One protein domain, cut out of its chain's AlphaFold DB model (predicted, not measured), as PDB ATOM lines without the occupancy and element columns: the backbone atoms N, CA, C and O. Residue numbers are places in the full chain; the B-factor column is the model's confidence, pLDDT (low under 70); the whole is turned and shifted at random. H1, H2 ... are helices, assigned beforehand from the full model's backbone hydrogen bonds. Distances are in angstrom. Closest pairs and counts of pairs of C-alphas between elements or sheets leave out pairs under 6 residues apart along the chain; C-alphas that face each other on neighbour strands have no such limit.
ATOM      1  N   ASP A   8      43.300 -57.069 -53.522       89.62
ATOM      2  CA  ASP A   8      42.731 -57.907 -52.476       89.62
ATOM      3  C   ASP A   8      43.507 -57.737 -51.177       89.62
ATOM      4  O   ASP A   8      42.897 -57.599 -50.113       89.62
ATOM      5  N   TYR A   9      44.831 -57.574 -51.267       90.94
ATOM      6  CA  TYR A   9      45.636 -57.157 -50.120       90.94
ATOM      7  C   TYR A   9      45.136 -55.822 -49.552       90.94
ATOM      8  O   TYR A   9      44.907 -55.702 -48.348       90.94
ATOM      9  N   LYS A  10      44.901 -54.818 -50.410       92.12
ATOM     10  CA  LYS A  10      44.414 -53.499 -49.971       92.12
ATOM     11  C   LYS A  10      43.042 -53.582 -49.296       92.12
ATOM     12  O   LYS A  10      42.831 -52.943 -48.266       92.12
ATOM     13  N   LYS A  11      42.109 -54.362 -49.853       94.12
ATOM     14  CA  LYS A  11      40.775 -54.562 -49.261       94.12
ATOM     15  C   LYS A  11      40.869 -55.230 -47.892       94.12
ATOM     16  O   LYS A  11      40.268 -54.740 -46.940       94.12
ATOM     17  N   ALA A  12      41.643 -56.308 -47.790       92.94
ATOM     18  CA  ALA A  12      41.839 -57.030 -46.540       92.94
ATOM     19  C   ALA A  12      42.513 -56.146 -45.475       92.94
ATOM     20  O   ALA A  12      42.077 -56.125 -44.326       92.94
ATOM     21  N   PHE A  13      43.502 -55.341 -45.866       93.44
ATOM     22  CA  PHE A  13      44.121 -54.356 -44.981       93.44
ATOM     23  C   PHE A  13      43.110 -53.346 -44.433       93.44
ATOM     24  O   PHE A  13      43.000 -53.175 -43.219       93.44
ATOM     25  N   ASN A  14      42.330 -52.716 -45.314       95.31
ATOM     26  CA  ASN A  14      41.333 -51.727 -44.908       95.31
ATOM     27  C   ASN A  14      40.260 -52.331 -43.993       95.31
ATOM     28  O   ASN A  14      39.860 -51.695 -43.024       95.31
ATOM     29  N   LEU A  15      39.829 -53.567 -44.268       95.62
ATOM     30  CA  LEU A  15      38.875 -54.278 -43.419       95.62
ATOM     31  C   LEU A  15      39.415 -54.450 -41.996       95.62
ATOM     32  O   LEU A  15      38.729 -54.125 -41.032       95.62
ATOM     33  N   GLY A  16      40.658 -54.915 -41.857       93.12
ATOM     34  CA  GLY A  16      41.291 -55.043 -40.547       93.12
ATOM     35  C   GLY A  16      41.408 -53.712 -39.810       93.12
ATOM     36  O   GLY A  16      41.138 -53.641 -38.612       93.12
ATOM     37  N   TYR A  17      41.759 -52.643 -40.525       95.31
ATOM     38  CA  TYR A  17      41.834 -51.303 -39.951       95.31
ATOM     39  C   TYR A  17      40.481 -50.832 -39.396       95.31
ATOM     40  O   TYR A  17      40.407 -50.403 -38.244       95.31
ATOM     41  N   GLU A  18      39.402 -50.948 -40.179       96.12
ATOM     42  CA  GLU A  18      38.069 -50.522 -39.737       96.12
ATOM     43  C   GLU A  18      37.547 -51.380 -38.579       96.12
ATOM     44  O   GLU A  18      37.037 -50.820 -37.614       96.12
ATOM     45  N   ILE A  19      37.783 -52.697 -38.579       93.81
ATOM     46  CA  ILE A  19      37.436 -53.560 -37.436       93.81
ATOM     47  C   ILE A  19      38.131 -53.076 -36.156       93.81
ATOM     48  O   ILE A  19      37.494 -52.934 -35.110       93.81
ATOM     49  N   ALA A  20      39.437 -52.793 -36.214       93.00
ATOM     50  CA  ALA A  20      40.163 -52.309 -35.041       93.00
ATOM     51  C   ALA A  20      39.651 -50.950 -34.552       93.00
ATOM     52  O   ALA A  20      39.610 -50.706 -33.344       93.00
ATOM     53  N   LYS A  21      39.238 -50.088 -35.481       93.94
ATOM     54  CA  LYS A  21      38.675 -48.771 -35.199       93.94
ATOM     55  C   LYS A  21      37.284 -48.845 -34.580       93.94
ATOM     56  O   LYS A  21      37.055 -48.183 -33.571       93.94
ATOM     57  N   GLU A  22      36.389 -49.662 -35.128       94.62
ATOM     58  CA  GLU A  22      35.042 -49.889 -34.589       94.62
ATOM     59  C   GLU A  22      35.094 -50.465 -33.170       94.62
ATOM     60  O   GLU A  22      34.358 -50.027 -32.287       94.62
ATOM     61  N   LEU A  23      36.030 -51.382 -32.919       92.88
ATOM     62  CA  LEU A  23      36.258 -51.969 -31.598       92.88
ATOM     63  C   LEU A  23      37.128 -51.096 -30.676       92.88
ATOM     64  O   LEU A  23      37.350 -51.458 -29.519       92.88
ATOM     65  N   ASN A  24      37.634 -49.956 -31.164       90.94
ATOM     66  CA  ASN A  24      38.544 -49.054 -30.450       90.94
ATOM     67  C   ASN A  24      39.725 -49.800 -29.796       90.94
ATOM     68  O   ASN A  24      40.065 -49.591 -28.620       90.94
ATOM     69  N   LEU A  25      40.335 -50.717 -30.551       86.88
ATOM     70  CA  LEU A  25      41.415 -51.563 -30.058       86.88
ATOM     71  C   LEU A  25      42.638 -50.718 -29.692       86.88
ATOM     72  O   LEU A  25      43.148 -49.924 -30.480       86.88
ATOM     73  N   LYS A  26      43.141 -50.921 -28.470       84.38
ATOM     74  CA  LYS A  26      44.363 -50.266 -27.961       84.38
ATOM     75  C   LYS A  26      45.567 -51.201 -27.929       84.38
ATOM     76  O   LYS A  26      46.686 -50.735 -27.746       84.38
ATOM     77  N   THR A  27      45.327 -52.499 -28.057       82.19
ATOM     78  CA  THR A  27      46.329 -53.562 -28.012       82.19
ATOM     79  C   THR A  27      45.929 -54.659 -28.994       82.19
ATOM     80  O   THR A  27      44.730 -54.839 -29.224       82.19
ATOM     81  N   PRO A  28      46.892 -55.410 -29.550       78.25
ATOM     82  CA  PRO A  28      46.587 -56.549 -30.408       78.25
ATOM     83  C   PRO A  28      45.693 -57.555 -29.677       78.25
ATOM     84  O   PRO A  28      45.919 -57.851 -28.502       78.25
ATOM     85  N   MET A  29      44.665 -58.059 -30.362       72.62
ATOM     86  CA  MET A  29      43.678 -58.962 -29.758       72.62
ATOM     87  C   MET A  29      44.232 -60.383 -29.566       72.62
ATOM     88  O   MET A  29      43.864 -61.074 -28.619       72.62
ATOM     89  N   PHE A  30      45.152 -60.804 -30.438       71.56
ATOM     90  CA  PHE A  30      45.784 -62.119 -30.404       71.56
ATOM     91  C   PHE A  30      47.222 -62.004 -29.882       71.56
ATOM     92  O   PHE A  30      48.032 -61.237 -30.405       71.56
ATOM     93  N   LYS A  31      47.542 -62.765 -28.830       64.75
ATOM     94  CA  LYS A  31      48.895 -62.836 -28.255       64.75
ATOM     95  C   LYS A  31      49.811 -63.658 -29.170       64.75
ATOM     96  O   LYS A  31      49.369 -64.662 -29.716       64.75
ATOM     97  N   GLY A  32      51.073 -63.247 -29.319       62.44
ATOM     98  CA  GLY A  32      52.063 -63.944 -30.158       62.44
ATOM     99  C   GLY A  32      52.031 -63.565 -31.642       62.44
ATOM    100  O   GLY A  32      52.718 -64.182 -32.448       62.44
ATOM    101  N   GLN A  33      51.260 -62.540 -32.015       57.66
ATOM    102  CA  GLN A  33      51.350 -61.921 -33.337       57.66
ATOM    103  C   GLN A  33      52.459 -60.879 -33.348       57.66
ATOM    104  O   GLN A  33      52.204 -59.679 -33.452       57.66
ATOM    105  N   ASP A  34      53.698 -61.336 -33.194       55.25
ATOM    106  CA  ASP A  34      54.832 -60.466 -33.442       55.25
ATOM    107  C   ASP A  34      54.764 -60.024 -34.904       55.25
ATOM    108  O   ASP A  34      54.587 -60.835 -35.820       55.25
ATOM    109  N   SER A  35      54.902 -58.721 -35.138       52.53
ATOM    110  CA  SER A  35      54.926 -58.132 -36.481       52.53
ATOM    111  C   SER A  35      56.003 -58.748 -37.386       52.53
ATOM    112  O   SER A  35      55.936 -58.577 -38.600       52.53
ATOM    113  N   SER A  36      56.963 -59.487 -36.810       53.53
ATOM    114  CA  SER A  36      57.987 -60.246 -37.535       53.53
ATOM    115  C   SER A  36      57.498 -61.579 -38.123       53.53
ATOM    116  O   SER A  36      58.111 -62.055 -39.071       53.53
ATOM    117  N   GLN A  37      56.411 -62.169 -37.608       51.44
ATOM    118  CA  GLN A  37      55.889 -63.475 -38.053       51.44
ATOM    119  C   GLN A  37      54.627 -63.363 -38.923       51.44
ATOM    120  O   GLN A  37      54.334 -64.262 -39.708       51.44
ATOM    121  N   ASN A  38      53.896 -62.245 -38.837       52.09
ATOM    122  CA  ASN A  38      52.548 -62.112 -39.410       52.09
ATOM    123  C   ASN A  38      52.420 -61.064 -40.522       52.09
ATOM    124  O   ASN A  38      51.325 -60.570 -40.797       52.09
ATOM    125  N   SER A  39      53.516 -60.733 -41.206       53.00
ATOM    126  CA  SER A  39      53.495 -59.826 -42.364       53.00
ATOM    127  C   SER A  39      52.689 -60.362 -43.559       53.00
ATOM    128  O   SER A  39      52.511 -59.649 -44.542       53.00
ATOM    129  N   THR A  40      52.206 -61.606 -43.504       62.34
ATOM    130  CA  THR A  40      51.424 -62.243 -44.573       62.34
ATOM    131  C   THR A  40      49.921 -61.982 -44.481       62.34
ATOM    132  O   THR A  40      49.235 -62.102 -45.494       62.34
ATOM    133  N   ASN A  41      49.379 -61.587 -43.320       83.44
ATOM    134  CA  ASN A  41      47.942 -61.337 -43.182       83.44
ATOM    135  C   ASN A  41      47.625 -59.834 -43.198       83.44
ATOM    136  O   ASN A  41      47.779 -59.130 -42.199       83.44
ATOM    137  N   ALA A  42      47.110 -59.362 -44.335       88.81
ATOM    138  CA  ALA A  42      46.728 -57.970 -44.548       88.81
ATOM    139  C   ALA A  42      45.745 -57.435 -43.488       88.81
ATOM    140  O   ALA A  42      45.911 -56.311 -43.024       88.81
ATOM    141  N   ILE A  43      44.773 -58.243 -43.041       89.88
ATOM    142  CA  ILE A  43      43.791 -57.840 -42.015       89.88
ATOM    143  C   ILE A  43      44.508 -57.519 -40.700       89.88
ATOM    144  O   ILE A  43      44.257 -56.495 -40.067       89.88
ATOM    145  N   GLN A  44      45.447 -58.371 -40.293       87.94
ATOM    146  CA  GLN A  44      46.209 -58.155 -39.063       87.94
ATOM    147  C   GLN A  44      47.107 -56.927 -39.170       87.94
ATOM    148  O   GLN A  44      47.165 -56.136 -38.230       87.94
ATOM    149  N   ALA A  45      47.729 -56.718 -40.331       88.06
ATOM    150  CA  ALA A  45      48.501 -55.512 -40.597       88.06
ATOM    151  C   ALA A  45      47.639 -54.241 -40.467       88.06
ATOM    152  O   ALA A  45      48.073 -53.279 -39.833       88.06
ATOM    153  N   GLY A  46      46.405 -54.254 -40.984       91.44
ATOM    154  CA  GLY A  46      45.453 -53.149 -40.837       91.44
ATOM    155  C   GLY A  46      45.099 -52.854 -39.379       91.44
ATOM    156  O   GLY A  46      45.166 -51.703 -38.943       91.44
ATOM    157  N   MET A  47      44.803 -53.896 -38.595       91.38
ATOM    158  CA  MET A  47      44.510 -53.756 -37.163       91.38
ATOM    159  C   MET A  47      45.695 -53.169 -36.385       91.38
ATOM    160  O   MET A  47      45.532 -52.234 -35.599       91.38
ATOM    161  N   LEU A  48      46.897 -53.708 -36.611       89.50
ATOM    162  CA  LEU A  48      48.120 -53.238 -35.959       89.50
ATOM    163  C   LEU A  48      48.420 -51.784 -36.325       89.50
ATOM    164  O   LEU A  48      48.802 -51.008 -35.451       89.50
ATOM    165  N   HIS A  49      48.188 -51.393 -37.580       91.38
ATOM    166  CA  HIS A  49      48.382 -50.016 -38.020       91.38
ATOM    167  C   HIS A  49      47.504 -49.038 -37.226       91.38
ATOM    168  O   HIS A  49      48.022 -48.062 -36.681       91.38
ATOM    169  N   TYR A  50      46.207 -49.328 -37.075       92.12
ATOM    170  CA  TYR A  50      45.310 -48.512 -36.248       92.12
ATOM    171  C   TYR A  50      45.793 -48.419 -34.792       92.12
ATOM    172  O   TYR A  50      45.895 -47.329 -34.226       92.12
ATOM    173  N   ILE A  51      46.159 -49.554 -34.186       89.25
ATOM    174  CA  ILE A  51      46.656 -49.599 -32.803       89.25
ATOM    175  C   ILE A  51      47.903 -48.714 -32.640       89.25
ATOM    176  O   ILE A  51      48.006 -47.948 -31.676       89.25
ATOM    177  N   HIS A  52      48.837 -48.781 -33.593       88.44
ATOM    178  CA  HIS A  52      50.040 -47.952 -33.606       88.44
ATOM    179  C   HIS A  52      49.704 -46.462 -33.743       88.44
ATOM    180  O   HIS A  52      50.249 -45.644 -32.999       88.44
ATOM    181  N   GLU A  53      48.777 -46.086 -34.626       89.38
ATOM    182  CA  GLU A  53      48.320 -44.698 -34.768       89.38
ATOM    183  C   GLU A  53      47.678 -44.160 -33.482       89.38
ATOM    184  O   GLU A  53      47.963 -43.037 -33.046       89.38
ATOM    185  N   VAL A  54      46.852 -44.968 -32.817       88.12
ATOM    186  CA  VAL A  54      46.245 -44.611 -31.529       88.12
ATOM    187  C   VAL A  54      47.310 -44.464 -30.436       88.12
ATOM    188  O   VAL A  54      47.222 -43.565 -29.595       88.12
ATOM    189  N   ALA A  55      48.345 -45.303 -30.432       85.44
ATOM    190  CA  ALA A  55      49.456 -45.175 -29.491       85.44
ATOM    191  C   ALA A  55      50.286 -43.902 -29.755       85.44
ATOM    192  O   ALA A  55      50.565 -43.129 -28.833       85.44
ATOM    193  N   LEU A  56      50.628 -43.634 -31.018       82.56
ATOM    194  CA  LEU A  56      51.393 -42.454 -31.427       82.56
ATOM    195  C   LEU A  56      50.632 -41.149 -31.174       82.56
ATOM    196  O   LEU A  56      51.220 -40.173 -30.702       82.56
ATOM    197  N   SER A  57      49.324 -41.119 -31.433       76.19
ATOM    198  CA  SER A  57      48.490 -39.943 -31.163       76.19
ATOM    199  C   SER A  57      48.441 -39.611 -29.669       76.19
ATOM    200  O   SER A  57      48.613 -38.446 -29.301       76.19
ATOM    201  N   LYS A  58      48.338 -40.615 -28.787       68.25
ATOM    202  CA  LYS A  58      48.444 -40.419 -27.329       68.25
ATOM    203  C   LYS A  58      49.815 -39.893 -26.914       68.25
ATOM    204  O   LYS A  58      49.889 -38.942 -26.137       68.25
ATOM    205  N   ASN A  59      50.895 -40.441 -27.468       63.47
ATOM    206  CA  ASN A  59      52.252 -39.965 -27.182       63.47
ATOM    207  C   ASN A  59      52.460 -38.513 -27.634       63.47
ATOM    208  O   ASN A  59      53.068 -37.722 -26.915       63.47
ATOM    209  N   LYS A  60      51.888 -38.114 -28.776       61.66
ATOM    210  CA  LYS A  60      51.924 -36.723 -29.255       61.66
ATOM    211  C   LYS A  60      51.136 -35.779 -28.341       61.66
ATOM    212  O   LYS A  60      51.574 -34.651 -28.109       61.66
ATOM    213  N   VAL A  61      50.006 -36.228 -27.791       61.84
ATOM    214  CA  VAL A  61      49.237 -35.472 -26.785       61.84
ATOM    215  C   VAL A  61      50.034 -35.319 -25.485       61.84
ATOM    216  O   VAL A  61      50.099 -34.218 -24.939       61.84
ATOM    217  N   LEU A  62      50.706 -36.376 -25.019       56.19
ATOM    218  CA  LEU A  62      51.580 -36.317 -23.844       56.19
ATOM    219  C   LEU A  62      52.789 -35.395 -24.065       56.19
ATOM    220  O   LEU A  62      53.095 -34.571 -23.209       56.19
ATOM    221  N   ALA A  63      53.433 -35.455 -25.231       57.16
ATOM    222  CA  ALA A  63      54.546 -34.567 -25.566       57.16
ATOM    223  C   ALA A  63      54.118 -33.087 -25.576       57.16
ATOM    224  O   ALA A  63      54.799 -32.235 -24.998       57.16
ATOM    225  N   LYS A  64      52.947 -32.778 -26.153       59.12
ATOM    226  CA  LYS A  64      52.367 -31.424 -26.114       59.12
ATOM    227  C   LYS A  64      52.015 -30.986 -24.690       59.12
ATOM    228  O   LYS A  64      52.286 -29.845 -24.326       59.12
ATOM    229  N   SER A  65      51.456 -31.868 -23.858       56.56
ATOM    230  CA  SER A  65      51.106 -31.525 -22.472       56.56
ATOM    231  C   SER A  65      52.343 -31.276 -21.598       56.56
ATOM    232  O   SER A  65      52.331 -30.389 -20.742       56.56
ATOM    233  N   VAL A  66      53.441 -31.997 -21.838       60.62
ATOM    234  CA  VAL A  66      54.745 -31.747 -21.201       60.62
ATOM    235  C   VAL A  66      55.326 -30.405 -21.653       60.62
ATOM    236  O   VAL A  66      55.771 -29.626 -20.811       60.62
ATOM    237  N   GLN A  67      55.261 -30.075 -22.947       57.44
ATOM    238  CA  GLN A  67      55.693 -28.761 -23.441       57.44
ATOM    239  C   GLN A  67      54.886 -27.614 -22.819       57.44
ATOM    240  O   GLN A  67      55.481 -26.632 -22.376       57.44
ATOM    241  N   ILE A  68      53.561 -27.748 -22.694       59.50
ATOM    242  CA  ILE A  68      52.708 -26.733 -22.051       59.50
ATOM    243  C   ILE A  68      53.073 -26.555 -20.569       59.50
ATOM    244  O   ILE A  68      53.190 -25.420 -20.102       59.50
ATOM    245  N   ARG A  69      53.313 -27.649 -19.828       56.75
ATOM    246  CA  ARG A  69      53.777 -27.579 -18.428       56.75
ATOM    247  C   ARG A  69      55.131 -26.877 -18.307       56.75
ATOM    248  O   ARG A  69      55.297 -26.011 -17.449       56.75
ATOM    249  N   ASN A  70      56.066 -27.173 -19.207       56.00
ATOM    250  CA  ASN A  70      57.381 -26.533 -19.219       56.00
ATOM    251  C   ASN A  70      57.296 -25.035 -19.555       56.00
ATOM    252  O   ASN A  70      57.981 -24.234 -18.919       56.00
ATOM    253  N   ILE A  71      56.420 -24.630 -20.481       57.66
ATOM    254  CA  ILE A  71      56.185 -23.214 -20.807       57.66
ATOM    255  C   ILE A  71      55.558 -22.475 -19.617       57.66
ATOM    256  O   ILE A  71      56.065 -21.415 -19.244       57.66
ATOM    257  N   LYS A  72      54.532 -23.041 -18.960       56.53
ATOM    258  CA  LYS A  72      53.948 -22.452 -17.738       56.53
ATOM    259  C   LYS A  72      54.984 -22.301 -16.622       56.53
ATOM    260  O   LYS A  72      55.105 -21.220 -16.057       56.53
ATOM    261  N   SER A  73      55.803 -23.326 -16.376       56.06
ATOM    262  CA  SER A  73      56.847 -23.262 -15.341       56.06
ATOM    263  C   SER A  73      57.933 -22.213 -15.635       56.06
ATOM    264  O   SER A  73      58.437 -21.565 -14.717       56.06
ATOM    265  N   LYS A  74      58.280 -21.982 -16.913       54.09
ATOM    266  CA  LYS A  74      59.204 -20.905 -17.311       54.09
ATOM    267  C   LYS A  74      58.565 -19.519 -17.202       54.09
ATOM    268  O   LYS A  74      59.256 -18.583 -16.807       54.09
ATOM    269  N   ALA A  75      57.275 -19.381 -17.510       55.00
ATOM    270  CA  ALA A  75      56.541 -18.127 -17.336       55.00
ATOM    271  C   ALA A  75      56.407 -17.746 -15.848       55.00
ATOM    272  O   ALA A  75      56.657 -16.598 -15.486       55.00
ATOM    273  N   GLU A  76      56.133 -18.714 -14.968       51.53
ATOM    274  CA  GLU A  76      56.053 -18.493 -13.516       51.53
ATOM    275  C   GLU A  76      57.404 -18.097 -12.901       51.53
ATOM    276  O   GLU A  76      57.462 -17.235 -12.022       51.53
ATOM    277  N   ARG A  77      58.518 -18.647 -13.407       52.53
ATOM    278  CA  ARG A  77      59.871 -18.262 -12.965       52.53
ATOM    279  C   ARG A  77      60.308 -16.877 -13.448       52.53
ATOM    280  O   ARG A  77      61.178 -16.280 -12.824       52.53
ATOM    281  N   LYS A  78      59.706 -16.337 -14.514       48.94
ATOM    282  CA  LYS A  78      60.037 -14.999 -15.039       48.94
ATOM    283  C   LYS A  78      59.250 -13.864 -14.360       48.94
ATOM    284  O   LYS A  78      59.590 -12.702 -14.554       48.94
TER     285      LYS A  78
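This is residues 8 to 78 of the 90 residues of an uncharacterized protein of Ulvibacterium marinum (UniProt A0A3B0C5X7). A short helix, H1, packs slantwise on the first part of a much longer helix, H2, and the link between them, residues 23 to 41, makes a wide loop round that same part. Residues 56 to 78 of H2 stick out as a straight arm, which makes the length. The printed part has 71 residues with two named helices, H1 then H2, and no named strand; the class is all helix. It is extended, with a radius of gyration of the C-alphas of 17.7 A and spans of 59 by 22 by 18 A.

H1, residues 8 to 22, and H2, residues 42 to 78, touch; the closest C-alphas, of Gly 16 and Ile 43, are 4.0 A apart. H2 touches H1 with residues 42 to 51 alone. They run the same way at a steep tilt of 50 degrees. In H1 and H2 every O i to N i+4 pair is within hydrogen-bond range.

H1 begins at C-alpha 8, (42.731, -57.907, -52.476), and measures 21.1 A. H2 measures 53.8 A and ends at C-alpha 78, (60.037, -14.999, -15.039).

The C-alphas of Asp 8 and Lys 78, the two farthest apart, are 59.5 A apart. The printed part has no cut. The link H1 to H2 is long. pLDDT is under 70 at residues 31 to 40 and 58 to 78.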